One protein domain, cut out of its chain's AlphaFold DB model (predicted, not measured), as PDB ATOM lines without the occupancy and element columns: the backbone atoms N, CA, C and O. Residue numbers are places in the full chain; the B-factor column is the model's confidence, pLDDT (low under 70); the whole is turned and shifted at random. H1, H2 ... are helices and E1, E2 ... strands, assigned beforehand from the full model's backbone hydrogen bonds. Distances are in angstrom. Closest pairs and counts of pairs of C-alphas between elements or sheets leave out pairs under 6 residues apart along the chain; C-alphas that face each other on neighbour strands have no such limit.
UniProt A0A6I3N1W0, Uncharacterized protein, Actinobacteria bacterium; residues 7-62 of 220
ATOM      1  N   ASP A   7      12.278  -8.797  52.076       88.06
ATOM      2  CA  ASP A   7      13.379  -9.166  52.966       88.06
ATOM      3  C   ASP A   7      14.259 -10.238  52.327       88.06
ATOM      4  O   ASP A   7      15.483 -10.125  52.340       88.06
ATOM      5  N   TRP A   8      13.649 -11.236  51.675       85.31
ATOM      6  CA  TRP A   8      14.424 -12.233  50.945       85.31
ATOM      7  C   TRP A   8      15.228 -11.612  49.801       85.31
ATOM      8  O   TRP A   8      16.417 -11.909  49.657       85.31
ATOM      9  N   TRP A   9      14.596 -10.768  48.976       81.94
ATOM     10  CA  TRP A   9      15.290 -10.142  47.852       81.94
ATOM     11  C   TRP A   9      16.426  -9.253  48.346       81.94
ATOM     12  O   TRP A   9      17.535  -9.350  47.825       81.94
ATOM     13  N   TRP A  10      16.169  -8.450  49.379       83.50
ATOM     14  CA  TRP A  10      17.130  -7.536  49.981       83.50
ATOM     15  C   TRP A  10      18.332  -8.281  50.558       83.50
ATOM     16  O   TRP A  10      19.467  -7.874  50.319       83.50
ATOM     17  N   ASP A  11      18.121  -9.422  51.217       85.69
ATOM     18  CA  ASP A  11      19.204 -10.288  51.696       85.69
ATOM     19  C   ASP A  11      20.067 -10.824  50.539       85.69
ATOM     20  O   ASP A  11      21.295 -10.831  50.630       85.69
ATOM     21  N   GLN A  12      19.460 -11.248  49.421       82.56
ATOM     22  CA  GLN A  12      20.230 -11.699  48.250       82.56
ATOM     23  C   GLN A  12      21.011 -10.545  47.614       82.56
ATOM     24  O   GLN A  12      22.208 -10.664  47.351       82.56
ATOM     25  N   ALA A  13      20.336  -9.422  47.392       79.38
ATOM     26  CA  ALA A  13      20.881  -8.200  46.826       79.38
ATOM     27  C   ALA A  13      22.077  -7.673  47.635       79.38
ATOM     28  O   ALA A  13      23.145  -7.431  47.074       79.38
ATOM     29  N   THR A  14      21.923  -7.552  48.953       79.56
ATOM     30  CA  THR A  14      22.965  -7.034  49.852       79.56
ATOM     31  C   THR A  14      24.102  -8.024  50.106       79.56
ATOM     32  O   THR A  14      25.209  -7.616  50.450       79.56
ATOM     33  N   SER A  15      23.885  -9.326  49.874       81.25
ATOM     34  CA  SER A  15      24.980 -10.307  49.861       81.25
ATOM     35  C   SER A  15      25.931 -10.128  48.673       81.25
ATOM     36  O   SER A  15      27.088 -10.545  48.741       81.25
ATOM     37  N   LEU A  16      25.441  -9.515  47.587       75.38
ATOM     38  CA  LEU A  16      26.208  -9.245  46.377       75.38
ATOM     39  C   LEU A  16      26.757  -7.819  46.363       75.38
ATOM     40  O   LEU A  16      27.922  -7.651  46.038       75.38
ATOM     41  N   ALA A  17      25.951  -6.816  46.712       70.81
ATOM     42  CA  ALA A  17      26.317  -5.402  46.690       70.81
ATOM     43  C   ALA A  17      26.296  -4.807  48.101       70.81
ATOM     44  O   ALA A  17      25.334  -5.006  48.837       70.81
ATOM     45  N   SER A  18      27.303  -4.013  48.479       63.53
ATOM     46  CA  SER A  18      27.395  -3.519  49.862       63.53
ATOM     47  C   SER A  18      26.292  -2.515  50.240       63.53
ATOM     48  O   SER A  18      25.983  -2.355  51.424       63.53
ATOM     49  N   LYS A  19      25.681  -1.852  49.246       67.38
ATOM     50  CA  LYS A  19      24.602  -0.873  49.426       67.38
ATOM     51  C   LYS A  19      23.646  -0.820  48.239       67.38
ATOM     52  O   LYS A  19      24.078  -0.636  47.103       67.38
ATOM     53  N   MET A  20      22.351  -0.863  48.543       69.38
ATOM     54  CA  MET A  20      21.273  -0.489  47.623       69.38
ATOM     55  C   MET A  20      20.567   0.774  48.120       69.38
ATOM     56  O   MET A  20      20.540   0.993  49.333       69.38
ATOM     57  N   PRO A  21      20.029   1.617  47.223       67.62
ATOM     58  CA  PRO A  21      19.206   2.753  47.623       67.62
ATOM     59  C   PRO A  21      17.932   2.275  48.328       67.62
ATOM     60  O   PRO A  21      17.205   1.446  47.783       67.62
ATOM     61  N   ASP A  22      17.646   2.810  49.517       68.19
ATOM     62  CA  ASP A  22      16.470   2.432  50.320       68.19
ATOM     63  C   ASP A  22      15.133   2.713  49.597       68.19
ATOM     64  O   ASP A  22      14.116   2.097  49.903       68.19
ATOM     65  N   ASP A  23      15.122   3.630  48.626       71.81
ATOM     66  CA  ASP A  23      13.955   4.006  47.820       71.81
ATOM     67  C   ASP A  23      13.774   3.153  46.553       71.81
ATOM     68  O   ASP A  23      12.824   3.363  45.789       71.81
ATOM     69  N   TRP A  24      14.664   2.182  46.319       77.94
ATOM     70  CA  TRP A  24      14.581   1.318  45.149       77.94
ATOM     71  C   TRP A  24      13.331   0.430  45.190       77.94
ATOM     72  O   TRP A  24      12.599   0.339  44.201       77.94
ATOM     73  N   TRP A  25      13.041  -0.188  46.339       83.88
ATOM     74  CA  TRP A  25      11.901  -1.090  46.504       83.88
ATOM     75  C   TRP A  25      10.610  -0.350  46.866       83.88
ATOM     76  O   TRP A  25      10.538   0.365  47.861       83.88
ATOM     77  N   GLY A  26       9.539  -0.579  46.103       75.44
ATOM     78  CA  GLY A  26       8.216  -0.005  46.371       75.44
ATOM     79  C   GLY A  26       8.116   1.502  46.104       75.44
ATOM     80  O   GLY A  26       7.087   2.101  46.424       75.44
ATOM     81  N   GLY A  27       9.148   2.107  45.506       74.00
ATOM     82  CA  GLY A  27       9.214   3.517  45.115       74.00
ATOM     83  C   GLY A  27       8.932   3.761  43.629       74.00
ATOM     84  O   GLY A  27       8.310   2.946  42.945       74.00
ATOM     85  N   SER A  28       9.396   4.896  43.101       68.75
ATOM     86  CA  SER A  28       9.334   5.197  41.661       68.75
ATOM     87  C   SER A  28      10.250   4.300  40.821       68.75
ATOM     88  O   SER A  28      10.010   4.152  39.627       68.75
ATOM     89  N   HIS A  29      11.272   3.700  41.441       69.31
ATOM     90  CA  HIS A  29      12.280   2.877  40.770       69.31
ATOM     91  C   HIS A  29      11.828   1.432  40.540       69.31
ATOM     92  O   HIS A  29      11.949   0.925  39.428       69.31
ATOM     93  N   CYS A  30      11.279   0.760  41.556       82.00
ATOM     94  CA  CYS A  30      10.741  -0.584  41.390       82.00
ATOM     95  C   CYS A  30       9.430  -0.782  42.144       82.00
ATOM     96  O   CYS A  30       9.321  -0.515  43.337       82.00
ATOM     97  N   GLN A  31       8.446  -1.347  41.446       87.12
ATOM     98  CA  GLN A  31       7.196  -1.848  42.018       87.12
ATOM     99  C   GLN A  31       7.123  -3.362  41.766       87.12
ATOM    100  O   GLN A  31       6.603  -3.775  40.722       87.12
ATOM    101  N   PRO A  32       7.690  -4.203  42.653       87.88
ATOM    102  CA  PRO A  32       7.771  -5.647  42.439       87.88
ATOM    103  C   PRO A  32       6.397  -6.310  42.331       87.88
ATOM    104  O   PRO A  32       5.527  -6.155  43.186       87.88
ATOM    105  N   ASN A  33       6.203  -7.058  41.253       88.69
ATOM    106  CA  ASN A  33       5.031  -7.862  40.949       88.69
ATOM    107  C   ASN A  33       5.434  -8.970  39.947       88.69
ATOM    108  O   ASN A  33       6.547  -8.939  39.413       88.69
ATOM    109  N   PRO A  34       4.556  -9.947  39.652       89.69
ATOM    110  CA  PRO A  34       4.910 -11.067  38.779       89.69
ATOM    111  C   PRO A  34       5.347 -10.683  37.357       89.69
ATOM    112  O   PRO A  34       5.992 -11.494  36.704       89.69
ATOM    113  N   MET A  35       5.031  -9.482  36.868       88.50
ATOM    114  CA  MET A  35       5.442  -8.981  35.550       88.50
ATOM    115  C   MET A  35       6.576  -7.945  35.615       88.50
ATOM    116  O   MET A  35       6.903  -7.354  34.588       88.50
ATOM    117  N   SER A  36       7.142  -7.662  36.791       87.38
ATOM    118  CA  SER A  36       8.127  -6.588  36.942       87.38
ATOM    119  C   SER A  36       9.451  -6.895  36.256       87.38
ATOM    120  O   SER A  36       9.933  -8.027  36.273       87.38
ATOM    121  N   HIS A  37      10.062  -5.834  35.738       87.00
ATOM    122  CA  HIS A  37      11.455  -5.773  35.331       87.00
ATOM    123  C   HIS A  37      12.039  -4.481  35.895       87.00
ATOM    124  O   HIS A  37      11.672  -3.389  35.467       87.00
ATOM    125  N   CYS A  38      12.894  -4.618  36.904       82.44
ATOM    126  CA  CYS A  38      13.531  -3.492  37.580       82.44
ATOM    127  C   CYS A  38      15.045  -3.678  37.562       82.44
ATOM    128  O   CYS A  38      15.526  -4.710  38.029       82.44
ATOM    129  N   GLY A  39      15.790  -2.695  37.062       79.00
ATOM    130  CA  GLY A  39      17.247  -2.643  37.181       79.00
ATOM    131  C   GLY A  39      17.684  -1.969  38.480       79.00
ATOM    132  O   GLY A  39      16.973  -1.114  39.004       79.00
ATOM    133  N   TYR A  40      18.845  -2.354  39.004       77.44
ATOM    134  CA  TYR A  40      19.553  -1.610  40.044       77.44
ATOM    135  C   TYR A  40      21.060  -1.634  39.779       77.44
ATOM    136  O   TYR A  40      21.602  -2.616  39.266       77.44
ATOM    137  N   GLY A  41      21.739  -0.576  40.216       75.88
ATOM    138  CA  GLY A  41      23.194  -0.493  40.260       75.88
ATOM    139  C   GLY A  41      23.670  -0.035  41.635       75.88
ATOM    140  O   GLY A  41      23.007   0.770  42.292       75.88
ATOM    141  N   SER A  42      24.819  -0.538  42.080       75.69
ATOM    142  CA  SER A  42      25.534   0.024  43.225       75.69
ATOM    143  C   SER A  42      26.433   1.175  42.777       75.69
ATOM    144  O   SER A  42      26.874   1.247  41.627       75.69
ATOM    145  N   MET A  43      26.781   2.051  43.719       75.25
ATOM    146  CA  MET A  43      27.938   2.926  43.535       75.25
ATOM    147  C   MET A  43      29.226   2.089  43.492       75.25
ATOM    148  O   MET A  43      29.240   0.924  43.892       75.25
ATOM    149  N   VAL A  44      30.309   2.700  43.011       80.00
ATOM    150  CA  VAL A  44      31.627   2.057  43.010       80.00
ATOM    151  C   VAL A  44      32.176   1.974  44.432       80.00
ATOM    152  O   VAL A  44      32.279   2.987  45.130       80.00
ATOM    153  N   GLU A  45      32.530   0.762  44.833       79.19
ATOM    154  CA  GLU A  45      33.114   0.413  46.120       79.19
ATOM    155  C   GLU A  45      34.568   0.902  46.241       79.19
ATOM    156  O   GLU A  45      35.229   1.171  45.231       79.19
ATOM    157  N   PRO A  46      35.127   1.000  47.465       79.50
ATOM    158  CA  PRO A  46      36.519   1.413  47.665       79.50
ATOM    159  C   PRO A  46      37.559   0.550  46.932       79.50
ATOM    160  O   PRO A  46      38.645   1.041  46.627       79.50
ATOM    161  N   ASP A  47      37.246  -0.718  46.657       81.06
ATOM    162  CA  ASP A  47      38.102  -1.645  45.908       81.06
ATOM    163  C   ASP A  47      37.918  -1.553  44.378       81.06
ATOM    164  O   ASP A  47      38.588  -2.264  43.627       81.06
ATOM    165  N   GLY A  48      37.048  -0.654  43.909       77.31
ATOM    166  CA  GLY A  48      36.750  -0.431  42.496       77.31
ATOM    167  C   GLY A  48      35.682  -1.359  41.919       77.31
ATOM    168  O   GLY A  48      35.381  -1.246  40.729       77.31
ATOM    169  N   THR A  49      35.105  -2.258  42.718       81.94
ATOM    170  CA  THR A  49      33.979  -3.093  42.284       81.94
ATOM    171  C   THR A  49      32.678  -2.293  42.253       81.94
ATOM    172  O   THR A  49      32.525  -1.273  42.920       81.94
ATOM    173  N   PHE A  50      31.736  -2.723  41.423       81.56
ATOM    174  CA  PHE A  50      30.362  -2.240  41.430       81.56
ATOM    175  C   PHE A  50      29.460  -3.369  40.945       81.56
ATOM    176  O   PHE A  50      29.889  -4.247  40.190       81.56
ATOM    177  N   HIS A  51      28.213  -3.350  41.387       80.12
ATOM    178  CA  HIS A  51      27.256  -4.411  41.133       80.12
ATOM    179  C   HIS A  51      26.104  -3.873  40.312       80.12
ATOM    180  O   HIS A  51      25.604  -2.780  40.562       80.12
ATOM    181  N   PHE A  52      25.682  -4.670  39.342       78.44
ATOM    182  CA  PHE A  52      24.503  -4.396  38.549       78.44
ATOM    183  C   PHE A  52      23.615  -5.627  38.564       78.44
ATOM    184  O   PHE A  52      24.104  -6.745  38.381       78.44
ATOM    185  N   GLY A  53      22.324  -5.435  38.791       77.12
ATOM    186  CA  GLY A  53      21.379  -6.536  38.833       77.12
ATOM    187  C   GLY A  53      19.995  -6.134  38.366       77.12
ATOM    188  O   GLY A  53      19.693  -4.965  38.137       77.12
ATOM    189  N   GLN A  54      19.159  -7.150  38.180       81.25
ATOM    190  CA  GLN A  54      17.779  -6.984  37.756       81.25
ATOM    191  C   GLN A  54      16.872  -7.890  38.587       81.25
ATOM    192  O   GLN A  54      17.205  -9.047  38.849       81.25
ATOM    193  N   LEU A  55      15.712  -7.369  38.976       84.06
ATOM    194  CA  LEU A  55      14.584  -8.156  39.457       84.06
ATOM    195  C   LEU A  55      13.678  -8.452  38.265       84.06
ATOM    196  O   LEU A  55      13.159  -7.529  37.639       84.06
ATOM    197  N   LEU A  56      13.489  -9.742  37.981       86.81
ATOM    198  CA  LEU A  56      12.562 -10.243  36.971       86.81
ATOM    199  C   LEU A  56      11.451 -11.035  37.662       86.81
ATOM    200  O   LEU A  56      11.729 -11.971  38.414       86.81
ATOM    201  N   GLY A  57      10.201 -10.657  37.407       88.81
ATOM    202  CA  GLY A  57       9.033 -11.371  37.915       88.81
ATOM    203  C   GLY A  57       8.880 -12.775  37.305       88.81
ATOM    204  O   GLY A  57       9.303 -13.009  36.174       88.81
ATOM    205  N   SER A  58       8.237 -13.729  37.994       90.00
ATOM    206  CA  SER A  58       8.043 -15.100  37.466       90.00
ATOM    207  C   SER A  58       7.193 -15.179  36.202       90.00
ATOM    208  O   SER A  58       7.269 -16.169  35.476       90.00
ATOM    209  N   GLN A  59       6.373 -14.163  35.940       91.06
ATOM    210  CA  GLN A  59       5.542 -14.034  34.744       91.06
ATOM    211  C   GLN A  59       6.077 -12.957  33.800       91.06
ATOM    212  O   GLN A  59       5.385 -12.567  32.859       91.06
ATOM    213  N   PHE A  60       7.291 -12.458  34.042       88.88
ATOM    214  CA  PHE A  60       7.906 -11.478  33.174       88.88
ATOM    215  C   PHE A  60       8.115 -12.066  31.778       88.88
ATOM    216  O   PHE A  60       8.686 -13.144  31.595       88.88
ATOM    217  N   VAL A  61       7.653 -11.322  30.778       87.81
ATOM    218  CA  VAL A  61       7.859 -11.632  29.369       87.81
ATOM    219  C   VAL A  61       8.453 -10.401  28.719       87.81
ATOM    220  O   VAL A  61       7.831  -9.340  28.720       87.81
ATOM    221  N   TRP A  62       9.631 -10.574  28.122       84.75
ATOM    222  CA  TRP A  62      10.317  -9.520  27.390       84.75
ATOM    223  C   TRP A  62       9.409  -8.897  26.330       84.75
ATOM    224  O   TRP A  62       8.989  -9.561  25.378       84.75
TER     225      TRP A  62
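AT A GLANCE: This is residues 7 to 62 of the 220 residues of an uncharacterized protein of Actinobacteria bacterium (UniProt A0A6I3N1W0). With little regular structure, this is a long two-strand hairpin, E1 and E2, with one short helix, H1, alongside it near E2, and a long loop, residues 17 to 36, leading from the helix back to E1. The 56 printed residues run H1, E1, E2; the sheet is antiparallel, and the class is mixed, with only 20 residues in named elements. The whole is elongated, 36 by 21 by 20 A, and only just compact, close to loose, with a radius of gyration of the C-alphas of 11.9 A.

HOW THE PARTS SIT: H1, residues 7 to 16, has every O i to N i+4 pair within hydrogen-bond range. H1 and E2, residues 52 to 56, are near each other, with 7 pairs of C-alphas within 10 A. E1, residues 37 to 41, and E2 form an antiparallel hairpin at 163 degrees; N 38 and O 55 are 3.0 A apart, within hydrogen-bond range.

IN THESE COORDINATES: H1 spans 14.4 A from C-alpha 7 at (13.379, -9.166, 52.966). E1 spans 13.8 A, and E2 13.4 A, ending at C-alpha 56 (12.562, -10.243, 36.971).

THE WHOLE: The C-alphas farthest apart, of Pro 46 and Gln 59, are 36.9 A apart. The printed part has no cut. The link H1 to E1 is long. Residues 18 to 22 and 28 to 29 have pLDDT under 70.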